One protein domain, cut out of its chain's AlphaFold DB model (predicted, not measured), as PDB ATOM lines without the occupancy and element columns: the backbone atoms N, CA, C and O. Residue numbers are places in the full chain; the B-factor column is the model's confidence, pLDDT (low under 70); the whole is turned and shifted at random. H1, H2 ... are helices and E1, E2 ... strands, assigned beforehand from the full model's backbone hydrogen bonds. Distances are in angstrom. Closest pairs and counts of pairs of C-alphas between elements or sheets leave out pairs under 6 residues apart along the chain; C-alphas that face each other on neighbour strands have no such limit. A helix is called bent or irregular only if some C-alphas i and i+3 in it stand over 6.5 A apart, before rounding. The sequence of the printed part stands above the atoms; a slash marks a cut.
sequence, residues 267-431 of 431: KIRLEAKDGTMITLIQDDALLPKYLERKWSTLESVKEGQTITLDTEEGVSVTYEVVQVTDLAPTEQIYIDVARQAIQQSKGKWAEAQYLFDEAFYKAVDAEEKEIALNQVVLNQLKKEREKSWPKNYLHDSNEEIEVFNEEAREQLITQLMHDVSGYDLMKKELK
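This is residues 267 to 431 of the 431 residues of the protein "Putative lipoprotein" of Kurthia sp. 11kri321 (UniProt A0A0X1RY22). A small curled sheet of four strands, with H1 on one face, makes one lobe; the long helix H5 crosses the opposite face and runs on to H3. H2 and H3 form a V beside H5, with H4 beside H3 at the far end. The printed part has 165 residues with elements E1 E2 H1 E3 E4 H2 H3 H4 H5, class mixed; the sheet, E2 E1 E4 E3, is antiparallel. It is only just compact, close to loose, with radius of gyration of the C-alphas 18.2 A and spans 51 by 48 by 26 A.

E1, residues 267 to 272, and E2, 277 to 281, form a hairpin; N 270 and O 278, 2.9 A apart, are within hydrogen-bond range. So are N 317 and O 309, 2.8 A, in the hairpin of E3, 306 to 310, and E4, 316 to 326, and N 269 and O 323, 2.9 A, between E1 and E4. H1, 289 to 298, is on the sheet, over none of its strands; H5, 399 to 429, is on the opposite face, over E2 and E1, closest C-alphas Thr 279 and Ser 421, 6.1 A. H2, 329 to 345, touches H3, 349 to 367, closest C-alphas Ile 342 and Ala 352, 4.7 A, at a steep tilt of 47 degrees. H3 touches H5 with residues 349 to 353 alone, closest C-alphas Trp 349 and Arg 409, 5.2 A. H4, 375 to 388, is close to but not clearly touching H3, closest C-alphas Glu 358 and Leu 378, 7.0 A. Every O i to N i+4 pair is within range in H2, H3, H4 and H5; H1, irregular with C-alphas 293 and 296 7.5 A apart, has 1 of 6, and 5 of 7 O i to N i+3 pairs.

E1 begins at C-alpha 267 (38.035, -86.425, -29.307). E4 measures 26.9 A, H3 27.3 A and H5 45.0 A, ending at C-alpha 429 (50.054, -87.961, -14.064).

The C-alphas farthest apart, Asp 396 and Lys 431, are 55.5 A apart. The printed part has no cut and no long link. pLDDT is under 70 at residues 369 to 371, 373 to 376, 385 to 400 and 429 to 431.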
ATOM      1  N   LYS A 267      37.415 -87.675 -29.731       91.00
ATOM      2  CA  LYS A 267      38.035 -86.425 -29.307       91.00
ATOM      3  C   LYS A 267      39.223 -86.115 -30.204       91.00
ATOM      4  O   LYS A 267      40.017 -86.999 -30.535       91.00
ATOM      5  N   ILE A 268      39.329 -84.850 -30.579       91.94
ATOM      6  CA  ILE A 268      40.381 -84.298 -31.425       91.94
ATOM      7  C   ILE A 268      41.256 -83.424 -30.534       91.94
ATOM      8  O   ILE A 268      40.760 -82.473 -29.929       91.94
ATOM      9  N   ARG A 269      42.551 -83.730 -30.461       91.44
ATOM     10  CA  ARG A 269      43.538 -82.888 -29.779       91.44
ATOM     11  C   ARG A 269      44.319 -82.075 -30.784       91.44
ATOM     12  O   ARG A 269      44.837 -82.611 -31.765       91.44
ATOM     13  N   LEU A 270      44.416 -80.790 -30.496       91.50
ATOM     14  CA  LEU A 270      45.014 -79.791 -31.356       91.50
ATOM     15  C   LEU A 270      46.095 -79.043 -30.577       91.50
ATOM     16  O   LEU A 270      45.866 -78.668 -29.429       91.50
ATOM     17  N   GLU A 271      47.238 -78.808 -31.212       92.56
ATOM     18  CA  GLU A 271      48.376 -78.093 -30.630       92.56
ATOM     19  C   GLU A 271      48.718 -76.866 -31.474       92.56
ATOM     20  O   GLU A 271      48.917 -76.961 -32.689       92.56
ATOM     21  N   ALA A 272      48.756 -75.697 -30.842       90.25
ATOM     22  CA  ALA A 272      49.242 -74.471 -31.456       90.25
ATOM     23  C   ALA A 272      50.773 -74.398 -31.394       90.25
ATOM     24  O   ALA A 272      51.435 -75.081 -30.617       90.25
ATOM     25  N   LYS A 273      51.366 -73.507 -32.194       88.50
ATOM     26  CA  LYS A 273      52.832 -73.340 -32.252       88.50
ATOM     27  C   LYS A 273      53.476 -72.891 -30.940       88.50
ATOM     28  O   LYS A 273      54.677 -73.082 -30.776       88.50
ATOM     29  N   ASP A 274      52.716 -72.236 -30.072       82.94
ATOM     30  CA  ASP A 274      53.159 -71.803 -28.746       82.94
ATOM     31  C   ASP A 274      53.031 -72.910 -27.681       82.94
ATOM     32  O   ASP A 274      53.389 -72.682 -26.529       82.94
ATOM     33  N   GLY A 275      52.570 -74.105 -28.068       83.06
ATOM     34  CA  GLY A 275      52.343 -75.243 -27.179       83.06
ATOM     35  C   GLY A 275      50.947 -75.273 -26.551       83.06
ATOM     36  O   GLY A 275      50.664 -76.170 -25.757       83.06
ATOM     37  N   THR A 276      50.060 -74.328 -26.884       82.12
ATOM     38  CA  THR A 276      48.679 -74.339 -26.384       82.12
ATOM     39  C   THR A 276      47.930 -75.554 -26.920       82.12
ATOM     40  O   THR A 276      47.837 -75.752 -28.134       82.12
ATOM     41  N   MET A 277      47.356 -76.344 -26.013       84.38
ATOM     42  CA  MET A 277      46.565 -77.531 -26.338       84.38
ATOM     43  C   MET A 277      45.073 -77.239 -26.209       84.38
ATOM     44  O   MET A 277      44.637 -76.718 -25.186       84.38
ATOM     45  N   ILE A 278      44.281 -77.650 -27.200       86.25
ATOM     46  CA  ILE A 278      42.816 -77.679 -27.095       86.25
ATOM     47  C   ILE A 278      42.287 -79.071 -27.446       86.25
ATOM     48  O   ILE A 278      42.814 -79.749 -28.334       86.25
ATOM     49  N   THR A 279      41.228 -79.493 -26.756       89.06
ATOM     50  CA  THR A 279      40.499 -80.730 -27.062       89.06
ATOM     51  C   THR A 279      39.093 -80.375 -27.510       89.06
ATOM     52  O   THR A 279      38.414 -79.591 -26.853       89.06
ATOM     53  N   LEU A 280      38.653 -80.976 -28.611       90.31
ATOM     54  CA  LEU A 280      37.291 -80.863 -29.121       90.31
ATOM     55  C   LEU A 280      36.645 -82.245 -29.160       90.31
ATOM     56  O   LEU A 280      37.319 -83.234 -29.453       90.31
ATOM     57  N   ILE A 281      35.338 -82.311 -28.925       89.19
ATOM     58  CA  ILE A 281      34.543 -83.498 -29.243       89.19
ATOM     59  C   ILE A 281      34.046 -83.367 -30.675       89.19
ATOM     60  O   ILE A 281      33.588 -82.306 -31.095       89.19
ATOM     61  N   GLN A 282      34.154 -84.450 -31.435       86.12
ATOM     62  CA  GLN A 282      33.665 -84.535 -32.801       86.12
ATOM     63  C   GLN A 282      32.134 -84.687 -32.805       86.12
ATOM     64  O   GLN A 282      31.593 -85.723 -33.180       86.12
ATOM     65  N   ASP A 283      31.451 -83.629 -32.374       85.25
ATOM     66  CA  ASP A 283      29.998 -83.471 -32.320       85.25
ATOM     67  C   ASP A 283      29.656 -82.003 -32.612       85.25
ATOM     68  O   ASP A 283      30.106 -81.108 -31.896       85.25
ATOM     69  N   ASP A 284      28.858 -81.747 -33.650       83.06
ATOM     70  CA  ASP A 284      28.481 -80.393 -34.062       83.06
ATOM     71  C   ASP A 284      27.650 -79.651 -33.009       83.06
ATOM     72  O   ASP A 284      27.772 -78.432 -32.873       83.06
ATOM     73  N   ALA A 285      26.852 -80.371 -32.220       83.00
ATOM     74  CA  ALA A 285      26.057 -79.799 -31.142       83.00
ATOM     75  C   ALA A 285      26.903 -79.389 -29.926       83.00
ATOM     76  O   ALA A 285      26.446 -78.573 -29.122       83.00
ATOM     77  N   LEU A 286      28.116 -79.936 -29.794       86.69
ATOM     78  CA  LEU A 286      29.050 -79.661 -28.696       86.69
ATOM     79  C   LEU A 286      30.251 -78.817 -29.141       86.69
ATOM     80  O   LEU A 286      31.250 -78.743 -28.429       86.69
ATOM     81  N   LEU A 287      30.160 -78.160 -30.301       86.00
ATOM     82  CA  LEU A 287      31.158 -77.188 -30.727       86.00
ATOM     83  C   LEU A 287      30.856 -75.792 -30.182       86.00
ATOM     84  O   LEU A 287      29.713 -75.327 -30.289       86.00
ATOM     85  N   PRO A 288      31.880 -75.068 -29.702       85.12
ATOM     86  CA  PRO A 288      31.755 -73.643 -29.445       85.12
ATOM     87  C   PRO A 288      31.214 -72.908 -30.674       85.12
ATOM     88  O   PRO A 288      31.574 -73.234 -31.812       85.12
ATOM     89  N   LYS A 289      30.345 -71.915 -30.468       85.06
ATOM     90  CA  LYS A 289      29.597 -71.273 -31.571       85.06
ATOM     91  C   LYS A 289      30.517 -70.670 -32.637       85.06
ATOM     92  O   LYS A 289      30.236 -70.741 -33.836       85.06
ATOM     93  N   TYR A 290      31.659 -70.127 -32.219       83.44
ATOM     94  CA  TYR A 290      32.664 -69.554 -33.120       83.44
ATOM     95  C   TYR A 290      33.337 -70.600 -34.038       83.44
ATOM     96  O   TYR A 290      33.893 -70.235 -35.075       83.44
ATOM     97  N   LEU A 291      33.221 -71.902 -33.730       85.94
ATOM     98  CA  LEU A 291      33.767 -73.012 -34.523       85.94
ATOM     99  C   LEU A 291      32.740 -73.735 -35.403       85.94
ATOM    100  O   LEU A 291      33.147 -74.527 -36.252       85.94
ATOM    101  N   GLU A 292      31.438 -73.453 -35.292       82.94
ATOM    102  CA  GLU A 292      30.390 -74.164 -36.053       82.94
ATOM    103  C   GLU A 292      30.643 -74.149 -37.571       82.94
ATOM    104  O   GLU A 292      30.480 -75.152 -38.268       82.94
ATOM    105  N   ARG A 293      31.142 -73.026 -38.108       85.00
ATOM    106  CA  ARG A 293      31.467 -72.885 -39.542       85.00
ATOM    107  C   ARG A 293      32.619 -73.781 -40.003       85.00
ATOM    108  O   ARG A 293      32.810 -73.951 -41.207       85.00
ATOM    109  N   LYS A 294      33.401 -74.320 -39.069       86.12
ATOM    110  CA  LYS A 294      34.541 -75.207 -39.313       86.12
ATOM    111  C   LYS A 294      34.181 -76.679 -39.126       86.12
ATOM    112  O   LYS A 294      35.047 -77.517 -39.366       86.12
ATOM    113  N   TRP A 295      32.930 -77.016 -38.787       86.00
ATOM    114  CA  TRP A 295      32.517 -78.402 -38.546       86.00
ATOM    115  C   TRP A 295      32.881 -79.349 -39.691       86.00
ATOM    116  O   TRP A 295      33.526 -80.360 -39.457       86.00
ATOM    117  N   SER A 296      32.598 -78.983 -40.945       84.75
ATOM    118  CA  SER A 296      32.942 -79.815 -42.112       84.75
ATOM    119  C   SER A 296      34.443 -80.104 -42.246       84.75
ATOM    120  O   SER A 296      34.843 -81.122 -42.811       84.75
ATOM    121  N   THR A 297      35.286 -79.205 -41.732       85.25
ATOM    122  CA  THR A 297      36.739 -79.399 -41.682       85.25
ATOM    123  C   THR A 297      37.123 -80.329 -40.532       85.25
ATOM    124  O   THR A 297      37.979 -81.188 -40.711       85.25
ATOM    125  N   LEU A 298      36.470 -80.186 -39.377       85.12
ATOM    126  CA  LEU A 298      36.724 -80.982 -38.174       85.12
ATOM    127  C   LEU A 298      36.201 -82.422 -38.292       85.12
ATOM    128  O   LEU A 298      36.877 -83.345 -37.861       85.12
ATOM    129  N   GLU A 299      35.056 -82.638 -38.939       84.62
ATOM    130  CA  GLU A 299      34.410 -83.953 -39.080       84.62
ATOM    131  C   GLU A 299      35.276 -84.970 -39.848       84.62
ATOM    132  O   GLU A 299      35.135 -86.180 -39.688       84.62
ATOM    133  N   SER A 300      36.187 -84.500 -40.703       85.06
ATOM    134  CA  SER A 300      37.024 -85.361 -41.551       85.06
ATOM    135  C   SER A 300      38.519 -85.247 -41.258       85.06
ATOM    136  O   SER A 300      39.343 -85.755 -42.030       85.06
ATOM    137  N   VAL A 301      38.867 -84.583 -40.152       89.69
ATOM    138  CA  VAL A 301      40.251 -84.290 -39.796       89.69
ATOM    139  C   VAL A 301      41.015 -85.559 -39.418       89.69
ATOM    140  O   VAL A 301      40.461 -86.510 -38.868       89.69
ATOM    141  N   LYS A 302      42.307 -85.591 -39.744       91.19
ATOM    142  CA  LYS A 302      43.210 -86.703 -39.426       91.19
ATOM    143  C   LYS A 302      44.442 -86.210 -38.689       91.19
ATOM    144  O   LYS A 302      44.867 -85.072 -38.878       91.19
ATOM    145  N   GLU A 303      45.044 -87.107 -37.918       93.75
ATOM    146  CA  GLU A 303      46.326 -86.870 -37.252       93.75
ATOM    147  C   GLU A 303      47.400 -86.383 -38.243       93.75
ATOM    148  O   GLU A 303      47.477 -86.849 -39.387       93.75
ATOM    149  N   GLY A 304      48.209 -85.418 -37.805       91.31
ATOM    150  CA  GLY A 304      49.265 -84.768 -38.586       91.31
ATOM    151  C   GLY A 304      48.780 -83.716 -39.592       91.31
ATOM    152  O   GLY A 304      49.587 -83.178 -40.350       91.31
ATOM    153  N   GLN A 305      47.479 -83.416 -39.651       93.69
ATOM    154  CA  GLN A 305      46.963 -82.313 -40.467       93.69
ATOM    155  C   GLN A 305      47.050 -80.984 -39.721       93.69
ATOM    156  O   GLN A 305      46.857 -80.923 -38.513       93.69
ATOM    157  N   THR A 306      47.274 -79.896 -40.455       93.19
ATOM    158  CA  THR A 306      47.165 -78.542 -39.904       93.19
ATOM    159  C   THR A 306      45.809 -77.941 -40.236       93.19
ATOM    160  O   THR A 306      45.408 -77.946 -41.404       93.19
ATOM    161  N   ILE A 307      45.144 -77.364 -39.243       92.50
ATOM    162  CA  ILE A 307      43.860 -76.681 -39.403       92.50
ATOM    163  C   ILE A 307      43.941 -75.255 -38.864       92.50
ATOM    164  O   ILE A 307      44.655 -74.978 -37.906       92.50
ATOM    165  N   THR A 308      43.202 -74.338 -39.483       91.31
ATOM    166  CA  THR A 308      43.102 -72.950 -39.018       91.31
ATOM    167  C   THR A 308      41.715 -72.711 -38.442       91.31
ATOM    168  O   THR A 308      40.713 -72.746 -39.174       91.31
ATOM    169  N   LEU A 309      41.684 -72.466 -37.138       88.31
ATOM    170  CA  LEU A 309      40.483 -72.205 -36.357       88.31
ATOM    171  C   LEU A 309      40.486 -70.755 -35.890       88.31
ATOM    172  O   LEU A 309      41.544 -70.187 -35.630       88.31
ATOM    173  N   ASP A 310      39.304 -70.166 -35.803       85.06
ATOM    174  CA  ASP A 310      39.136 -68.821 -35.265       85.06
ATOM    175  C   ASP A 310      39.004 -68.924 -33.737       85.06
ATOM    176  O   ASP A 310      38.448 -69.902 -33.241       85.06
ATOM    177  N   THR A 311      39.559 -67.973 -32.989       79.75
ATOM    178  CA  THR A 311      39.341 -67.829 -31.542       79.75
ATOM    179  C   THR A 311      38.047 -67.060 -31.277       79.75
ATOM    180  O   THR A 311      37.469 -66.467 -32.192       79.75
ATOM    181  N   GLU A 312      37.612 -67.015 -30.016       73.94
ATOM    182  CA  GLU A 312      36.486 -66.171 -29.583       73.94
ATOM    183  C   GLU A 312      36.678 -64.692 -29.957       73.94
ATOM    184  O   GLU A 312      35.736 -64.023 -30.373       73.94
ATOM    185  N   GLU A 313      37.920 -64.205 -29.916       77.56
ATOM    186  CA  GLU A 313      38.297 -62.836 -30.297       77.56
ATOM    187  C   GLU A 313      38.340 -62.611 -31.823       77.56
ATOM    188  O   GLU A 313      38.672 -61.524 -32.299       77.56
ATOM    189  N   GLY A 314      38.028 -63.639 -32.618       78.94
ATOM    190  CA  GLY A 314      38.061 -63.593 -34.079       78.94
ATOM    191  C   GLY A 314      39.470 -63.661 -34.674       78.94
ATOM    192  O   GLY A 314      39.654 -63.343 -35.852       78.94
ATOM    193  N   VAL A 315      40.468 -64.068 -33.886       84.38
ATOM    194  CA  VAL A 315      41.843 -64.263 -34.354       84.38
ATOM    195  C   VAL A 315      41.995 -65.683 -34.884       84.38
ATOM    196  O   VAL A 315      41.698 -66.650 -34.194       84.38
ATOM    197  N   SER A 316      42.489 -65.840 -36.108       88.38
ATOM    198  CA  SER A 316      42.741 -67.173 -36.659       88.38
ATOM    199  C   SER A 316      44.071 -67.740 -36.151       88.38
ATOM    200  O   SER A 316      45.138 -67.187 -36.422       88.38
ATOM    201  N   VAL A 317      44.019 -68.892 -35.485       88.81
ATOM    202  CA  VAL A 317      45.180 -69.649 -35.000       88.81
ATOM    203  C   VAL A 317      45.301 -70.951 -35.790       88.81
ATOM    204  O   VAL A 317      44.311 -71.601 -36.135       88.81
ATOM    205  N   THR A 318      46.534 -71.317 -36.143       93.38
ATOM    206  CA  THR A 318      46.818 -72.582 -36.834       93.38
ATOM    207  C   THR A 318      47.264 -73.627 -35.829       93.38
ATOM    208  O   THR A 318      48.234 -73.402 -35.108       93.38
ATOM    209  N   TYR A 319      46.583 -74.765 -35.855       93.31
ATOM    210  CA  TYR A 319      46.828 -75.912 -34.998       93.31
ATOM    211  C   TYR A 319      47.289 -77.112 -35.819       93.31
ATOM    212  O   TYR A 319      46.838 -77.304 -36.950       93.31
ATOM    213  N   GLU A 320      48.149 -77.937 -35.236       95.31
ATOM    214  CA  GLU A 320      48.412 -79.300 -35.687       95.31
ATOM    215  C   GLU A 320      47.462 -80.269 -34.980       95.31
ATOM    216  O   GLU A 320      47.224 -80.167 -33.779       95.31
ATOM    217  N   VAL A 321      46.901 -81.213 -35.730       95.00
ATOM    218  CA  VAL A 321      46.043 -82.270 -35.198       95.00
ATOM    219  C   VAL A 321      46.938 -83.366 -34.653       95.00
ATOM    220  O   VAL A 321      47.415 -84.222 -35.397       95.00
ATOM    221  N   VAL A 322      47.175 -83.324 -33.349       93.88
ATOM    222  CA  VAL A 322      48.097 -84.235 -32.669       93.88
ATOM    223  C   VAL A 322      47.494 -85.627 -32.533       93.88
ATOM    224  O   VAL A 322      48.205 -86.621 -32.654       93.88
ATOM    225  N   GLN A 323      46.188 -85.708 -32.270       92.88
ATOM    226  CA  GLN A 323      45.539 -86.979 -31.969       92.88
ATOM    227  C   GLN A 323      44.048 -86.959 -32.310       92.88
ATOM    228  O   GLN A 323      43.361 -85.978 -32.025       92.88
ATOM    229  N   VAL A 324      43.546 -88.064 -32.866       92.44
ATOM    230  CA  VAL A 324      42.109 -88.321 -33.053       92.44
ATOM    231  C   VAL A 324      41.802 -89.702 -32.494       92.44
ATOM    232  O   VAL A 324      42.210 -90.720 -33.052       92.44
ATOM    233  N   THR A 325      41.099 -89.750 -31.367       91.94
ATOM    234  CA  THR A 325      40.834 -91.004 -30.645       91.94
ATOM    235  C   THR A 325      39.397 -91.108 -30.201       91.94
ATOM    236  O   THR A 325      38.811 -90.109 -29.796       91.94
ATOM    237  N   ASP A 326      38.874 -92.328 -30.178       90.06
ATOM    238  CA  ASP A 326      37.579 -92.618 -29.569       90.06
ATOM    239  C   ASP A 326      37.583 -92.218 -28.084       90.06
ATOM    240  O   ASP A 326      38.580 -92.411 -27.374       90.06
ATOM    241  N   LEU A 327      36.458 -91.682 -27.609       87.81
ATOM    242  CA  LEU A 327      36.242 -91.432 -26.190       87.81
ATOM    243  C   LEU A 327      36.365 -92.730 -25.391       87.81
ATOM    244  O   LEU A 327      35.850 -93.788 -25.772       87.81
ATOM    245  N   ALA A 328      37.021 -92.645 -24.234       88.31
ATOM    246  CA  ALA A 328      37.026 -93.745 -23.286       88.31
ATOM    247  C   ALA A 328      35.589 -94.028 -22.808       88.31
ATOM    248  O   ALA A 328      34.770 -93.110 -22.748       88.31
ATOM    249  N   PRO A 329      35.263 -95.264 -22.380       85.88
ATOM    250  CA  PRO A 329      33.904 -95.596 -21.946       85.88
ATOM    251  C   PRO A 329      33.339 -94.667 -20.860       85.88
ATOM    252  O   PRO A 329      32.154 -94.355 -20.883       85.88
ATOM    253  N   THR A 330      34.179 -94.202 -19.930       87.50
ATOM    254  CA  THR A 330      33.771 -93.272 -18.865       87.50
ATOM    255  C   THR A 330      33.459 -91.874 -19.401       87.50
ATOM    256  O   THR A 330      32.450 -91.284 -19.025       87.50
ATOM    257  N   GLU A 331      34.267 -91.373 -20.334       90.12
ATOM    258  CA  GLU A 331      34.053 -90.085 -21.006       90.12
ATOM    259  C   GLU A 331      32.800 -90.126 -21.884       90.12
ATOM    260  O   GLU A 331      32.006 -89.191 -21.881       90.12
ATOM    261  N   GLN A 332      32.571 -91.240 -22.582       88.00
ATOM    262  CA  GLN A 332      31.375 -91.431 -23.398       88.00
ATOM    263  C   GLN A 332      30.099 -91.345 -22.551       88.00
ATOM    264  O   GLN A 332      29.149 -90.677 -22.947       88.00
ATOM    265  N   ILE A 333      30.075 -91.976 -21.370       86.69
ATOM    266  CA  ILE A 333      28.927 -91.893 -20.453       86.69
ATOM    267  C   ILE A 333      28.706 -90.448 -19.995       86.69
ATOM    268  O   ILE A 333      27.565 -89.986 -19.965       86.69
ATOM    269  N   TYR A 334      29.783 -89.727 -19.674       90.00
ATOM    270  CA  TYR A 334      29.718 -88.319 -19.282       90.00
ATOM    271  C   TYR A 334      29.053 -87.451 -20.361       90.00
ATOM    272  O   TYR A 334      28.087 -86.734 -20.081       90.00
ATOM    273  N   ILE A 335      29.505 -87.587 -21.611       90.00
ATOM    274  CA  ILE A 335      28.948 -86.868 -22.763       90.00
ATOM    275  C   ILE A 335      27.504 -87.300 -23.060       90.00
ATOM    276  O   ILE A 335      26.646 -86.452 -23.316       90.00
ATOM    277  N   ASP A 336      27.184 -88.593 -22.966       86.75
ATOM    278  CA  ASP A 336      25.825 -89.101 -23.189       86.75
ATOM    279  C   ASP A 336      24.820 -88.511 -22.183       86.75
ATOM    280  O   ASP A 336      23.695 -88.165 -22.555       86.75
ATOM    281  N   VAL A 337      25.218 -88.345 -20.918       87.25
ATOM    282  CA  VAL A 337      24.378 -87.719 -19.882       87.25
ATOM    283  C   VAL A 337      24.174 -86.227 -20.161       87.25
ATOM    284  O   VAL A 337      23.044 -85.740 -20.047       87.25
ATOM    285  N   ALA A 338      25.212 -85.509 -20.602       89.00
ATOM    286  CA  ALA A 338      25.087 -84.111 -21.020       89.00
ATOM    287  C   ALA A 338      24.120 -83.953 -22.207       89.00
ATOM    288  O   ALA A 338      23.210 -83.122 -22.175       89.00
ATOM    289  N   ARG A 339      24.228 -84.817 -23.224       87.31
ATOM    290  CA  ARG A 339      23.301 -84.829 -24.370       87.31
ATOM    291  C   ARG A 339      21.865 -85.122 -23.962       87.31
ATOM    292  O   ARG A 339      20.946 -84.481 -24.470       87.31
ATOM    293  N   GLN A 340      21.649 -86.055 -23.036       86.25
ATOM    294  CA  GLN A 340      20.312 -86.316 -22.500       86.25
ATOM    295  C   GLN A 340      19.726 -85.076 -21.826       86.25
ATOM    296  O   GLN A 340      18.550 -84.774 -22.037       86.25
ATOM    297  N   ALA A 341      20.531 -84.336 -21.064       86.94
ATOM    298  CA  ALA A 341      20.109 -83.088 -20.441       86.94
ATOM    299  C   ALA A 341      19.722 -82.025 -21.491       86.94
ATOM    300  O   ALA A 341      18.654 -81.419 -21.388       86.94
ATOM    301  N   ILE A 342      20.525 -81.871 -22.550       86.75
ATOM    302  CA  ILE A 342      20.247 -80.969 -23.685       86.75
ATOM    303  C   ILE A 342      18.953 -81.368 -24.414       86.75
ATOM    304  O   ILE A 342      18.101 -80.527 -24.714       86.75
ATOM    305  N   GLN A 343      18.758 -82.663 -24.670       86.44
ATOM    306  CA  GLN A 343      17.553 -83.166 -25.330       86.44
ATOM    307  C   GLN A 343      16.300 -82.918 -24.477       86.44
ATOM    308  O   GLN A 343      15.261 -82.496 -24.992       86.44
ATOM    309  N   GLN A 344      16.392 -83.162 -23.169       83.81
ATOM    310  CA  GLN A 344      15.287 -82.968 -22.229       83.81
ATOM    311  C   GLN A 344      14.917 -81.493 -22.058       83.81
ATOM    312  O   GLN A 344      13.730 -81.181 -21.929       83.81
ATOM    313  N   SER A 345      15.896 -80.588 -22.121       83.12
ATOM    314  CA  SER A 345      15.665 -79.145 -22.006       83.12
ATOM    315  C   SER A 345      15.028 -78.518 -23.252       83.12
ATOM    316  O   SER A 345      14.582 -77.369 -23.211       83.12
ATOM    317  N   LYS A 346      14.956 -79.264 -24.367       84.06
ATOM    318  CA  LYS A 346      14.377 -78.818 -25.646       84.06
ATOM    319  C   LYS A 346      15.026 -77.526 -26.169       84.06
ATOM    320  O   LYS A 346      14.326 -76.645 -26.666       84.06
ATOM    321  N   GLY A 347      16.350 -77.417 -26.047       74.94
ATOM    322  CA  GLY A 347      17.134 -76.288 -26.571       74.94
ATOM    323  C   GLY A 347      17.297 -75.102 -25.612       74.94
ATOM    324  O   GLY A 347      17.801 -74.056 -26.018       74.94
ATOM    325  N   LYS A 348      16.889 -75.250 -24.345       83.50
ATOM    326  CA  LYS A 348      17.172 -74.279 -23.278       83.50
ATOM    327  C   LYS A 348      18.439 -74.694 -22.539       83.50
ATOM    328  O   LYS A 348      18.414 -75.624 -21.732       83.50
ATOM    329  N   TRP A 349      19.548 -74.022 -22.798       85.69
ATOM    330  CA  TRP A 349      20.870 -74.450 -22.339       85.69
ATOM    331  C   TRP A 349      21.071 -74.269 -20.837       85.69
ATOM    332  O   TRP A 349      21.613 -75.156 -20.189       85.69
ATOM    333  N   ALA A 350      20.503 -73.224 -20.240       81.31
ATOM    334  CA  ALA A 350      20.502 -73.083 -18.782       81.31
ATOM    335  C   ALA A 350      19.725 -74.210 -18.069       81.31
ATOM    336  O   ALA A 350      20.115 -74.673 -16.997       81.31
ATOM    337  N   GLU A 351      18.630 -74.686 -18.673       82.56
ATOM    338  CA  GLU A 351      17.884 -75.841 -18.158       82.56
ATOM    339  C   GLU A 351      18.654 -77.149 -18.400       82.56
ATOM    340  O   GLU A 351      18.649 -78.017 -17.532       82.56
ATOM    341  N   ALA A 352      19.380 -77.268 -19.521       85.44
ATOM    342  CA  ALA A 352      20.282 -78.392 -19.777       85.44
ATOM    343  C   ALA A 352      21.404 -78.468 -18.732       85.44
ATOM    344  O   ALA A 352      21.599 -79.524 -18.139       85.44
ATOM    345  N   GLN A 353      22.080 -77.351 -18.445       85.75
ATOM    346  CA  GLN A 353      23.112 -77.268 -17.408       85.75
ATOM    347  C   GLN A 353      22.569 -77.721 -16.050       85.75
ATOM    348  O   GLN A 353      23.196 -78.514 -15.354       85.75
ATOM    349  N   TYR A 354      21.371 -77.259 -15.679       83.81
ATOM    350  CA  TYR A 354      20.736 -77.675 -14.431       83.81
ATOM    351  C   TYR A 354      20.448 -79.185 -14.398       83.81
ATOM    352  O   TYR A 354      20.760 -79.844 -13.410       83.81
ATOM    353  N   LEU A 355      19.868 -79.742 -15.466       85.44
ATOM    354  CA  LEU A 355      19.584 -81.178 -15.551       85.44
ATOM    355  C   LEU A 355      20.869 -82.015 -15.501       85.44
ATOM    356  O   LEU A 355      20.877 -83.094 -14.905       85.44
ATOM    357  N   PHE A 356      21.948 -81.508 -16.094       88.44
ATOM    358  CA  PHE A 356      23.258 -82.138 -16.073       88.44
ATOM    359  C   PHE A 356      23.888 -82.129 -14.674       88.44
ATOM    360  O   PHE A 356      24.273 -83.184 -14.169       88.44
ATOM    361  N   ASP A 357      23.908 -80.977 -13.999       85.38
ATOM    362  CA  ASP A 357      24.388 -80.876 -12.616       85.38
ATOM    363  C   ASP A 357      23.533 -81.719 -11.656       85.38
ATOM    364  O   ASP A 357      24.066 -82.385 -10.771       85.38
ATOM    365  N   GLU A 358      22.208 -81.763 -11.848       84.25
ATOM    366  CA  GLU A 358      21.316 -82.630 -11.071       84.25
ATOM    367  C   GLU A 358      21.663 -84.115 -11.258       84.25
ATOM    368  O   GLU A 358      21.642 -84.878 -10.286       84.25
ATOM    369  N   ALA A 359      21.987 -84.537 -12.485       84.56
ATOM    370  CA  ALA A 359      22.460 -85.890 -12.749       84.56
ATOM    371  C   ALA A 359      23.774 -86.155 -12.002       84.56
ATOM    372  O   ALA A 359      23.858 -87.140 -11.269       84.56
ATOM    373  N   PHE A 360      24.754 -85.256 -12.097       86.88
ATOM    374  CA  PHE A 360      26.009 -85.369 -11.351       86.88
ATOM    375  C   PHE A 360      25.779 -85.492  -9.832       86.88
ATOM    376  O   PHE A 360      26.281 -86.428  -9.211       86.88
ATOM    377  N   TYR A 361      24.964 -84.620  -9.227       83.25
ATOM    378  CA  TYR A 361      24.697 -84.661  -7.784       83.25
ATOM    379  C   TYR A 361      24.038 -85.972  -7.341       83.25
ATOM    380  O   TYR A 361      24.387 -86.513  -6.294       83.25
ATOM    381  N   LYS A 362      23.116 -86.517  -8.143       79.88
ATOM    382  CA  LYS A 362      22.518 -87.835  -7.876       79.88
ATOM    383  C   LYS A 362      23.542 -88.966  -7.960       79.88
ATOM    384  O   LYS A 362      23.413 -89.940  -7.225       79.88
ATOM    385  N   ALA A 363      24.523 -88.851  -8.851       81.62
ATOM    386  CA  ALA A 363      25.583 -89.843  -8.990       81.62
ATOM    387  C   ALA A 363      26.473 -89.865  -7.738       81.62
ATOM    388  O   ALA A 363      26.697 -90.921  -7.156       81.62
ATOM    389  N   VAL A 364      26.877 -88.680  -7.264       79.38
ATOM    390  CA  VAL A 364      27.644 -88.513  -6.019       79.38
ATOM    391  C   VAL A 364      26.905 -89.103  -4.815       79.38
ATOM    392  O   VAL A 364      27.494 -89.845  -4.036       79.38
ATOM    393  N   ASP A 365      25.611 -88.808  -4.672       77.25
ATOM    394  CA  ASP A 365      24.776 -89.321  -3.577       77.25
ATOM    395  C   ASP A 365      24.671 -90.857  -3.568       77.25
ATOM    396  O   ASP A 365      24.617 -91.491  -2.514       77.25
ATOM    397  N   ALA A 366      24.656 -91.479  -4.751       75.38
ATOM    398  CA  ALA A 366      24.613 -92.933  -4.873       75.38
ATOM    399  C   ALA A 366      25.922 -93.608  -4.417       75.38
ATOM    400  O   ALA A 366      25.883 -94.730  -3.899       75.38
ATOM    401  N   GLU A 367      27.062 -92.938  -4.592       72.88
ATOM    402  CA  GLU A 367      28.379 -93.427  -4.179       72.88
ATOM    403  C   GLU A 367      28.637 -93.187  -2.684       72.88
ATOM    404  O   GLU A 367      29.033 -94.101  -1.951       72.88
ATOM    405  N   GLU A 368      28.375 -91.967  -2.216       71.69
ATOM    406  CA  GLU A 368      28.753 -91.503  -0.885       71.69
ATOM    407  C   GLU A 368      27.565 -91.504   0.070       71.69
ATOM    408  O   GLU A 368      26.889 -90.500   0.260       71.69
ATOM    409  N   LYS A 369      27.365 -92.621   0.778       63.59
ATOM    410  CA  LYS A 369      26.275 -92.796   1.764       63.59
ATOM    411  C   LYS A 369      26.254 -91.755   2.896       63.59
ATOM    412  O   LYS A 369      25.282 -91.701   3.651       63.59
ATOM    413  N   GLU A 370      27.341 -91.007   3.083       64.12
ATOM    414  CA  GLU A 370      27.445 -89.926   4.072       64.12
ATOM    415  C   GLU A 370      26.828 -88.606   3.591       64.12
ATOM    416  O   GLU A 370      26.429 -87.775   4.415       64.12
ATOM    417  N   ILE A 371      26.735 -88.430   2.273       68.44
ATOM    418  CA  ILE A 371      25.994 -87.364   1.616       68.44
ATOM    419  C   ILE A 371      24.594 -87.945   1.395       68.44
ATOM    420  O   ILE A 371      24.450 -88.959   0.730       68.44
ATOM    421  N   ALA A 372      23.568 -87.381   2.037       71.44
ATOM    422  CA  ALA A 372      22.185 -87.785   1.782       71.44
ATOM    423  C   ALA A 372      21.419 -86.586   1.225       71.44
ATOM    424  O   ALA A 372      20.771 -85.823   1.957       71.44
ATOM    425  N   LEU A 373      21.526 -86.415  -0.087       69.06
ATOM    426  CA  LEU A 373      20.764 -85.459  -0.863       69.06
ATOM    427  C   LEU A 373      19.292 -85.855  -0.884       69.06
ATOM    428  O   LEU A 373      18.895 -87.016  -0.930       69.06
ATOM    429  N   ASN A 374      18.440 -84.838  -0.859       68.44
ATOM    430  CA  ASN A 374      17.005 -85.010  -1.006       68.44
ATOM    431  C   ASN A 374      16.481 -84.007  -2.037       68.44
ATOM    432  O   ASN A 374      17.031 -82.919  -2.205       68.44
ATOM    433  N   GLN A 375      15.362 -84.341  -2.674       64.19
ATOM    434  CA  GLN A 375      14.605 -83.515  -3.607       64.19
ATOM    435  C   GLN A 375      14.375 -82.084  -3.102       64.19
ATOM    436  O   GLN A 375      14.303 -81.170  -3.907       64.19
ATOM    437  N   VAL A 376      14.284 -81.854  -1.785       67.12
ATOM    438  CA  VAL A 376      14.188 -80.496  -1.216       67.12
ATOM    439  C   VAL A 376      15.421 -79.652  -1.552       67.12
ATOM    440  O   VAL A 376      15.267 -78.493  -1.921       67.12
ATOM    441  N   VAL A 377      16.621 -80.227  -1.454       74.31
ATOM    442  CA  VAL A 377      17.886 -79.553  -1.777       74.31
ATOM    443  C   VAL A 377      17.964 -79.300  -3.279       74.31
ATOM    444  O   VAL A 377      18.127 -78.156  -3.686       74.31
ATOM    445  N   LEU A 378      17.732 -80.332  -4.097       76.25
ATOM    446  CA  LEU A 378      17.742 -80.210  -5.560       76.25
ATOM    447  C   LEU A 378      16.708 -79.182  -6.055       76.25
ATOM    448  O   LEU A 378      17.034 -78.304  -6.847       76.25
ATOM    449  N   ASN A 379      15.487 -79.204  -5.512       75.12
ATOM    450  CA  ASN A 379      14.450 -78.220  -5.835       75.12
ATOM    451  C   ASN A 379      14.815 -76.809  -5.371       75.12
ATOM    452  O   ASN A 379      14.446 -75.837  -6.027       75.12
ATOM    453  N   GLN A 380      15.486 -76.672  -4.225       76.88
ATOM    454  CA  GLN A 380      15.904 -75.364  -3.742       76.88
ATOM    455  C   GLN A 380      17.025 -74.799  -4.617       76.88
ATOM    456  O   GLN A 380      16.943 -73.630  -4.975       76.88
ATOM    457  N   LEU A 381      17.997 -75.616  -5.028       77.00
ATOM    458  CA  LEU A 381      19.023 -75.232  -6.004       77.00
ATOM    459  C   LEU A 381      18.391 -74.829  -7.333       77.00
ATOM    460  O   LEU A 381      18.686 -73.756  -7.846       77.00
ATOM    461  N   LYS A 382      17.428 -75.621  -7.825       76.31
ATOM    462  CA  LYS A 382      16.635 -75.269  -9.007       76.31
ATOM    463  C   LYS A 382      15.985 -73.897  -8.863       76.31
ATOM    464  O   LYS A 382      16.080 -73.061  -9.752       76.31
ATOM    465  N   LYS A 383      15.337 -73.654  -7.721       77.62
ATOM    466  CA  LYS A 383      14.663 -72.387  -7.432       77.62
ATOM    467  C   LYS A 383      15.642 -71.216  -7.342       77.62
ATOM    468  O   LYS A 383      15.286 -70.129  -7.777       77.62
ATOM    469  N   GLU A 384      16.822 -71.398  -6.749       74.06
ATOM    470  CA  GLU A 384      17.846 -70.349  -6.704       74.06
ATOM    471  C   GLU A 384      18.378 -70.044  -8.117       74.06
ATOM    472  O   GLU A 384      18.384 -68.877  -8.496       74.06
ATOM    473  N   ARG A 385      18.658 -71.057  -8.954       69.81
ATOM    474  CA  ARG A 385      19.027 -70.848 -10.371       69.81
ATOM    475  C   ARG A 385      17.938 -70.163 -11.185       69.81
ATOM    476  O   ARG A 385      18.232 -69.319 -12.023       69.81
ATOM    477  N   GLU A 386      16.669 -70.482 -10.932       66.31
ATOM    478  CA  GLU A 386      15.539 -69.814 -11.587       66.31
ATOM    479  C   GLU A 386      15.432 -68.320 -11.232       66.31
ATOM    480  O   GLU A 386      14.860 -67.564 -12.016       66.31
ATOM    481  N   LYS A 387      15.973 -67.877 -10.084       65.00
ATOM    482  CA  LYS A 387      16.073 -66.442  -9.754       65.00
ATOM    483  C   LYS A 387      17.214 -65.756 -10.500       65.00
ATOM    484  O   LYS A 387      17.074 -64.580 -10.822       65.00
ATOM    485  N   SER A 388      18.307 -66.475 -10.745       53.53
ATOM    486  CA  SER A 388      19.415 -66.020 -11.593       53.53
ATOM    487  C   SER A 388      19.041 -66.036 -13.079       53.53
ATOM    488  O   SER A 388      19.671 -65.372 -13.890       53.53
ATOM    489  N   TRP A 389      17.988 -66.775 -13.442       58.12
ATOM    490  CA  TRP A 389      17.397 -66.746 -14.773       58.12
ATOM    491  C   TRP A 389      16.825 -65.348 -15.069       58.12
ATOM    492  O   TRP A 389      16.218 -64.737 -14.181       58.12
ATOM    493  N   PRO A 390      16.909 -64.851 -16.315       54.97
ATOM    494  CA  PRO A 390      16.591 -63.464 -16.673       54.97
ATOM    495  C   PRO A 390      15.133 -63.026 -16.430       54.97
ATOM    496  O   PRO A 390      14.796 -61.870 -16.656       54.97
ATOM    497  N   LYS A 391      14.255 -63.874 -15.873       50.62
ATOM    498  CA  LYS A 391      12.901 -63.490 -15.423       50.62
ATOM    499  C   LYS A 391      12.870 -62.243 -14.529       50.62
ATOM    500  O   LYS A 391      11.846 -61.571 -14.507       50.62
ATOM    501  N   ASN A 392      13.952 -61.960 -13.800       46.78
ATOM    502  CA  ASN A 392      14.068 -60.792 -12.923       46.78
ATOM    503  C   ASN A 392      14.709 -59.557 -13.596       46.78
ATOM    504  O   ASN A 392      14.675 -58.485 -12.999       46.78
ATOM    505  N   TYR A 393      15.260 -59.691 -14.810       45.56
ATOM    506  CA  TYR A 393      15.931 -58.620 -15.572       45.56
ATOM    507  C   TYR A 393      15.121 -58.134 -16.781       45.56
ATOM    508  O   TYR A 393      15.274 -57.000 -17.223       45.56
ATOM    509  N   LEU A 394      14.197 -58.961 -17.266       42.81
ATOM    510  CA  LEU A 394      13.419 -58.679 -18.462       42.81
ATOM    511  C   LEU A 394      12.263 -57.735 -18.153       42.81
ATOM    512  O   LEU A 394      11.171 -58.180 -17.785       42.81
ATOM    513  N   HIS A 395      12.484 -56.438 -18.359       50.97
ATOM    514  CA  HIS A 395      11.371 -55.507 -18.504       50.97
ATOM    515  C   HIS A 395      10.994 -55.229 -19.965       50.97
ATOM    516  O   HIS A 395       9.812 -54.978 -20.184       50.97
ATOM    517  N   ASP A 396      11.896 -55.365 -20.959       50.06
ATOM    518  CA  ASP A 396      11.618 -54.779 -22.288       50.06
ATOM    519  C   ASP A 396      12.108 -55.497 -23.582       50.06
ATOM    520  O   ASP A 396      11.770 -55.010 -24.663       50.06
ATOM    521  N   SER A 397      12.806 -56.654 -23.593       59.38
ATOM    522  CA  SER A 397      13.116 -57.330 -24.884       59.38
ATOM    523  C   SER A 397      13.364 -58.850 -24.830       59.38
ATOM    524  O   SER A 397      13.806 -59.384 -23.823       59.38
ATOM    525  N   ASN A 398      13.102 -59.563 -25.940       65.62
ATOM    526  CA  ASN A 398      13.467 -60.984 -26.104       65.62
ATOM    527  C   ASN A 398      14.976 -61.198 -26.363       65.62
ATOM    528  O   ASN A 398      15.438 -62.332 -26.294       65.62
ATOM    529  N   GLU A 399      15.726 -60.136 -26.668       66.69
ATOM    530  CA  GLU A 399      17.153 -60.187 -27.022       66.69
ATOM    531  C   GLU A 399      18.011 -60.646 -25.831       66.69
ATOM    532  O   GLU A 399      18.863 -61.516 -25.976       66.69
ATOM    533  N   GLU A 400      17.696 -60.176 -24.620       67.75
ATOM    534  CA  GLU A 400      18.374 -60.585 -23.379       67.75
ATOM    535  C   GLU A 400      18.197 -62.083 -23.056       67.75
ATOM    536  O   GLU A 400      19.097 -62.711 -22.500       67.75
ATOM    537  N   ILE A 401      17.057 -62.687 -23.427       70.38
ATOM    538  CA  ILE A 401      16.832 -64.135 -23.252       70.38
ATOM    539  C   ILE A 401      17.742 -64.932 -24.184       70.38
ATOM    540  O   ILE A 401      18.283 -65.961 -23.780       70.38
ATOM    541  N   GLU A 402      17.862 -64.492 -25.439       72.44
ATOM    542  CA  GLU A 402      18.691 -65.164 -26.438       72.44
ATOM    543  C   GLU A 402      20.167 -65.086 -26.043       72.44
ATOM    544  O   GLU A 402      20.810 -66.132 -25.981       72.44
ATOM    545  N   VAL A 403      20.659 -63.902 -25.658       75.00
ATOM    546  CA  VAL A 403      22.038 -63.706 -25.172       75.00
ATOM    547  C   VAL A 403      22.338 -64.604 -23.971       75.00
ATOM    548  O   VAL A 403      23.288 -65.379 -24.011       75.00
ATOM    549  N   PHE A 404      21.484 -64.597 -22.943       73.25
ATOM    550  CA  PHE A 404      21.678 -65.441 -21.760       73.25
ATOM    551  C   PHE A 404      21.713 -66.942 -22.100       73.25
ATOM    552  O   PHE A 404      22.484 -67.717 -21.533       73.25
ATOM    553  N   ASN A 405      20.851 -67.386 -23.019       80.56
ATOM    554  CA  ASN A 405      20.819 -68.785 -23.432       80.56
ATOM    555  C   ASN A 405      22.055 -69.174 -24.259       80.56
ATOM    556  O   ASN A 405      22.488 -70.321 -24.176       80.56
ATOM    557  N   GLU A 406      22.613 -68.246 -25.039       82.81
ATOM    558  CA  GLU A 406      23.883 -68.437 -25.746       82.81
ATOM    559  C   GLU A 406      25.066 -68.506 -24.777       82.81
ATOM    560  O   GLU A 406      25.863 -69.434 -24.871       82.81
ATOM    561  N   GLU A 407      25.141 -67.616 -23.788       82.62
ATOM    562  CA  GLU A 407      26.170 -67.679 -22.742       82.62
ATOM    563  C   GLU A 407      26.117 -69.012 -21.984       82.62
ATOM    564  O   GLU A 407      27.139 -69.673 -21.807       82.62
ATOM    565  N   ALA A 408      24.918 -69.470 -21.607       83.06
ATOM    566  CA  ALA A 408      24.738 -70.762 -20.946       83.06
ATOM    567  C   ALA A 408      25.146 -71.955 -21.831       83.06
ATOM    568  O   ALA A 408      25.594 -72.981 -21.316       83.06
ATOM    569  N   ARG A 409      24.985 -71.844 -23.158       89.12
ATOM    570  CA  ARG A 409      25.458 -72.854 -24.116       89.12
ATOM    571  C   ARG A 409      26.978 -72.933 -24.101       89.12
ATOM    572  O   ARG A 409      27.514 -74.026 -23.929       89.12
ATOM    573  N   GLU A 410      27.651 -71.797 -24.277       88.19
ATOM    574  CA  GLU A 410      29.116 -71.760 -24.314       88.19
ATOM    575  C   GLU A 410      29.708 -72.224 -22.980       88.19
ATOM    576  O   GLU A 410      30.631 -73.031 -22.976       88.19
ATOM    577  N   GLN A 411      29.124 -71.824 -21.846       85.25
ATOM    578  CA  GLN A 411      29.547 -72.285 -20.520       85.25
ATOM    579  C   GLN A 411      29.495 -73.812 -20.384       85.25
ATOM    580  O   GLN A 411      30.485 -74.415 -19.964       85.25
ATOM    581  N   LEU A 412      28.377 -74.448 -20.764       88.19
ATOM    582  CA  LEU A 412      28.252 -75.908 -20.690       88.19
ATOM    583  C   LEU A 412      29.267 -76.593 -21.610       88.19
ATOM    584  O   LEU A 412      29.933 -77.537 -21.196       88.19
ATOM    585  N   ILE A 413      29.411 -76.127 -22.854       90.12
ATOM    586  CA  ILE A 413      30.347 -76.723 -23.818       90.12
ATOM    587  C   ILE A 413      31.791 -76.606 -23.326       90.12
ATOM    588  O   ILE A 413      32.509 -77.607 -23.298       90.12
ATOM    589  N   THR A 414      32.200 -75.418 -22.883       86.88
ATOM    590  CA  THR A 414      33.537 -75.173 -22.331       86.88
ATOM    591  C   THR A 414      33.803 -76.062 -21.124       86.88
ATOM    592  O   THR A 414      34.865 -76.681 -21.051       86.88
ATOM    593  N   GLN A 415      32.824 -76.218 -20.228       88.38
ATOM    594  CA  GLN A 415      32.935 -77.129 -19.092       88.38
ATOM    595  C   GLN A 415      33.166 -78.581 -19.546       88.38
ATOM    596  O   GLN A 415      34.068 -79.247 -19.044       88.38
ATOM    597  N   LEU A 416      32.398 -79.079 -20.523       90.56
ATOM    598  CA  LEU A 416      32.560 -80.445 -21.033       90.56
ATOM    599  C   LEU A 416      33.947 -80.667 -21.656       90.56
ATOM    600  O   LEU A 416      34.562 -81.707 -21.417       90.56
ATOM    601  N   MET A 417      34.453 -79.705 -22.439       88.69
ATOM    602  CA  MET A 417      35.780 -79.808 -23.064       88.69
ATOM    603  C   MET A 417      36.900 -79.761 -22.025       88.69
ATOM    604  O   MET A 417      37.866 -80.530 -22.115       88.69
ATOM    605  N   HIS A 418      36.763 -78.880 -21.034       86.44
ATOM    606  CA  HIS A 418      37.673 -78.779 -19.902       86.44
ATOM    607  C   HIS A 418      37.729 -80.102 -19.131       86.44
ATOM    608  O   HIS A 418      38.812 -80.648 -18.925       86.44
ATOM    609  N   ASP A 419      36.572 -80.677 -18.799       89.88
ATOM    610  CA  ASP A 419      36.494 -81.913 -18.024       89.88
ATOM    611  C   ASP A 419      37.087 -83.117 -18.778       89.88
ATOM    612  O   ASP A 419      37.841 -83.907 -18.211       89.88
ATOM    613  N   VAL A 420      36.828 -83.254 -20.083       90.00
ATOM    614  CA  VAL A 420      37.448 -84.329 -20.882       90.00
ATOM    615  C   VAL A 420      38.969 -84.150 -20.969       90.00
ATOM    616  O   VAL A 420      39.720 -85.115 -20.814       90.00
ATOM    617  N   SER A 421      39.442 -82.919 -21.177       86.44
ATOM    618  CA  SER A 421      40.879 -82.624 -21.281       86.44
ATOM    619  C   SER A 421      41.619 -82.873 -19.967       86.44
ATOM    620  O   SER A 421      42.644 -83.562 -19.950       86.44
ATOM    621  N   GLY A 422      41.088 -82.335 -18.866       84.25
ATOM    622  CA  GLY A 422      41.678 -82.450 -17.535       84.25
ATOM    623  C   GLY A 422      41.708 -83.895 -17.043       84.25
ATOM    624  O   GLY A 422      42.697 -84.340 -16.461       84.25
ATOM    625  N   TYR A 423      40.680 -84.685 -17.363       87.81
ATOM    626  CA  TYR A 423      40.631 -86.094 -16.985       87.81
ATOM    627  C   TYR A 423      41.753 -86.932 -17.605       87.81
ATOM    628  O   TYR A 423      42.364 -87.758 -16.920       87.81
ATOM    629  N   ASP A 424      42.072 -86.711 -18.880       82.50
ATOM    630  CA  ASP A 424      43.198 -87.387 -19.519       82.50
ATOM    631  C   ASP A 424      44.548 -86.959 -18.934       82.50
ATOM    632  O   ASP A 424      45.433 -87.802 -18.755       82.50
ATOM    633  N   LEU A 425      44.716 -85.655 -18.680       77.94
ATOM    634  CA  LEU A 425      45.939 -85.107 -18.094       77.94
ATOM    635  C   LEU A 425      46.194 -85.759 -16.733       77.94
ATOM    636  O   LEU A 425      47.244 -86.365 -16.524       77.94
ATOM    637  N   MET A 426      45.180 -85.767 -15.869       76.38
ATOM    638  CA  MET A 426      45.254 -86.417 -14.563       76.38
ATOM    639  C   MET A 426      45.506 -87.922 -14.676       76.38
ATOM    640  O   MET A 426      46.338 -88.467 -13.954       76.38
ATOM    641  N   LYS A 427      44.862 -88.625 -15.616       80.12
ATOM    642  CA  LYS A 427      45.145 -90.051 -15.861       80.12
ATOM    643  C   LYS A 427      46.593 -90.324 -16.253       80.12
ATOM    644  O   LYS A 427      47.077 -91.424 -15.982       80.12
ATOM    645  N   LYS A 428      47.247 -89.389 -16.942       77.44
ATOM    646  CA  LYS A 428      48.657 -89.498 -17.318       77.44
ATOM    647  C   LYS A 428      49.561 -89.271 -16.109       77.44
ATOM    648  O   LYS A 428      50.446 -90.087 -15.906       77.44
ATOM    649  N   GLU A 429      49.298 -88.247 -15.299       68.75
ATOM    650  CA  GLU A 429      50.054 -87.961 -14.064       68.75
ATOM    651  C   GLU A 429      49.952 -89.095 -13.023       68.75
ATOM    652  O   GLU A 429      50.865 -89.323 -12.234       68.75
ATOM    653  N   LEU A 430      48.846 -89.846 -13.030       66.12
ATOM    654  CA  LEU A 430      48.620 -90.979 -12.123       66.12
ATOM    655  C   LEU A 430      49.301 -92.297 -12.548       66.12
ATOM    656  O   LEU A 430      49.319 -93.236 -11.746       66.12
ATOM    657  N   LYS A 431      49.784 -92.416 -13.792       61.19
ATOM    658  CA  LYS A 431      50.412 -93.633 -14.343       61.19
ATOM    659  C   LYS A 431      51.928 -93.545 -14.293       61.19
ATOM    660  O   LYS A 431      52.541 -94.576 -13.930       61.19
TER     661      LYS A 431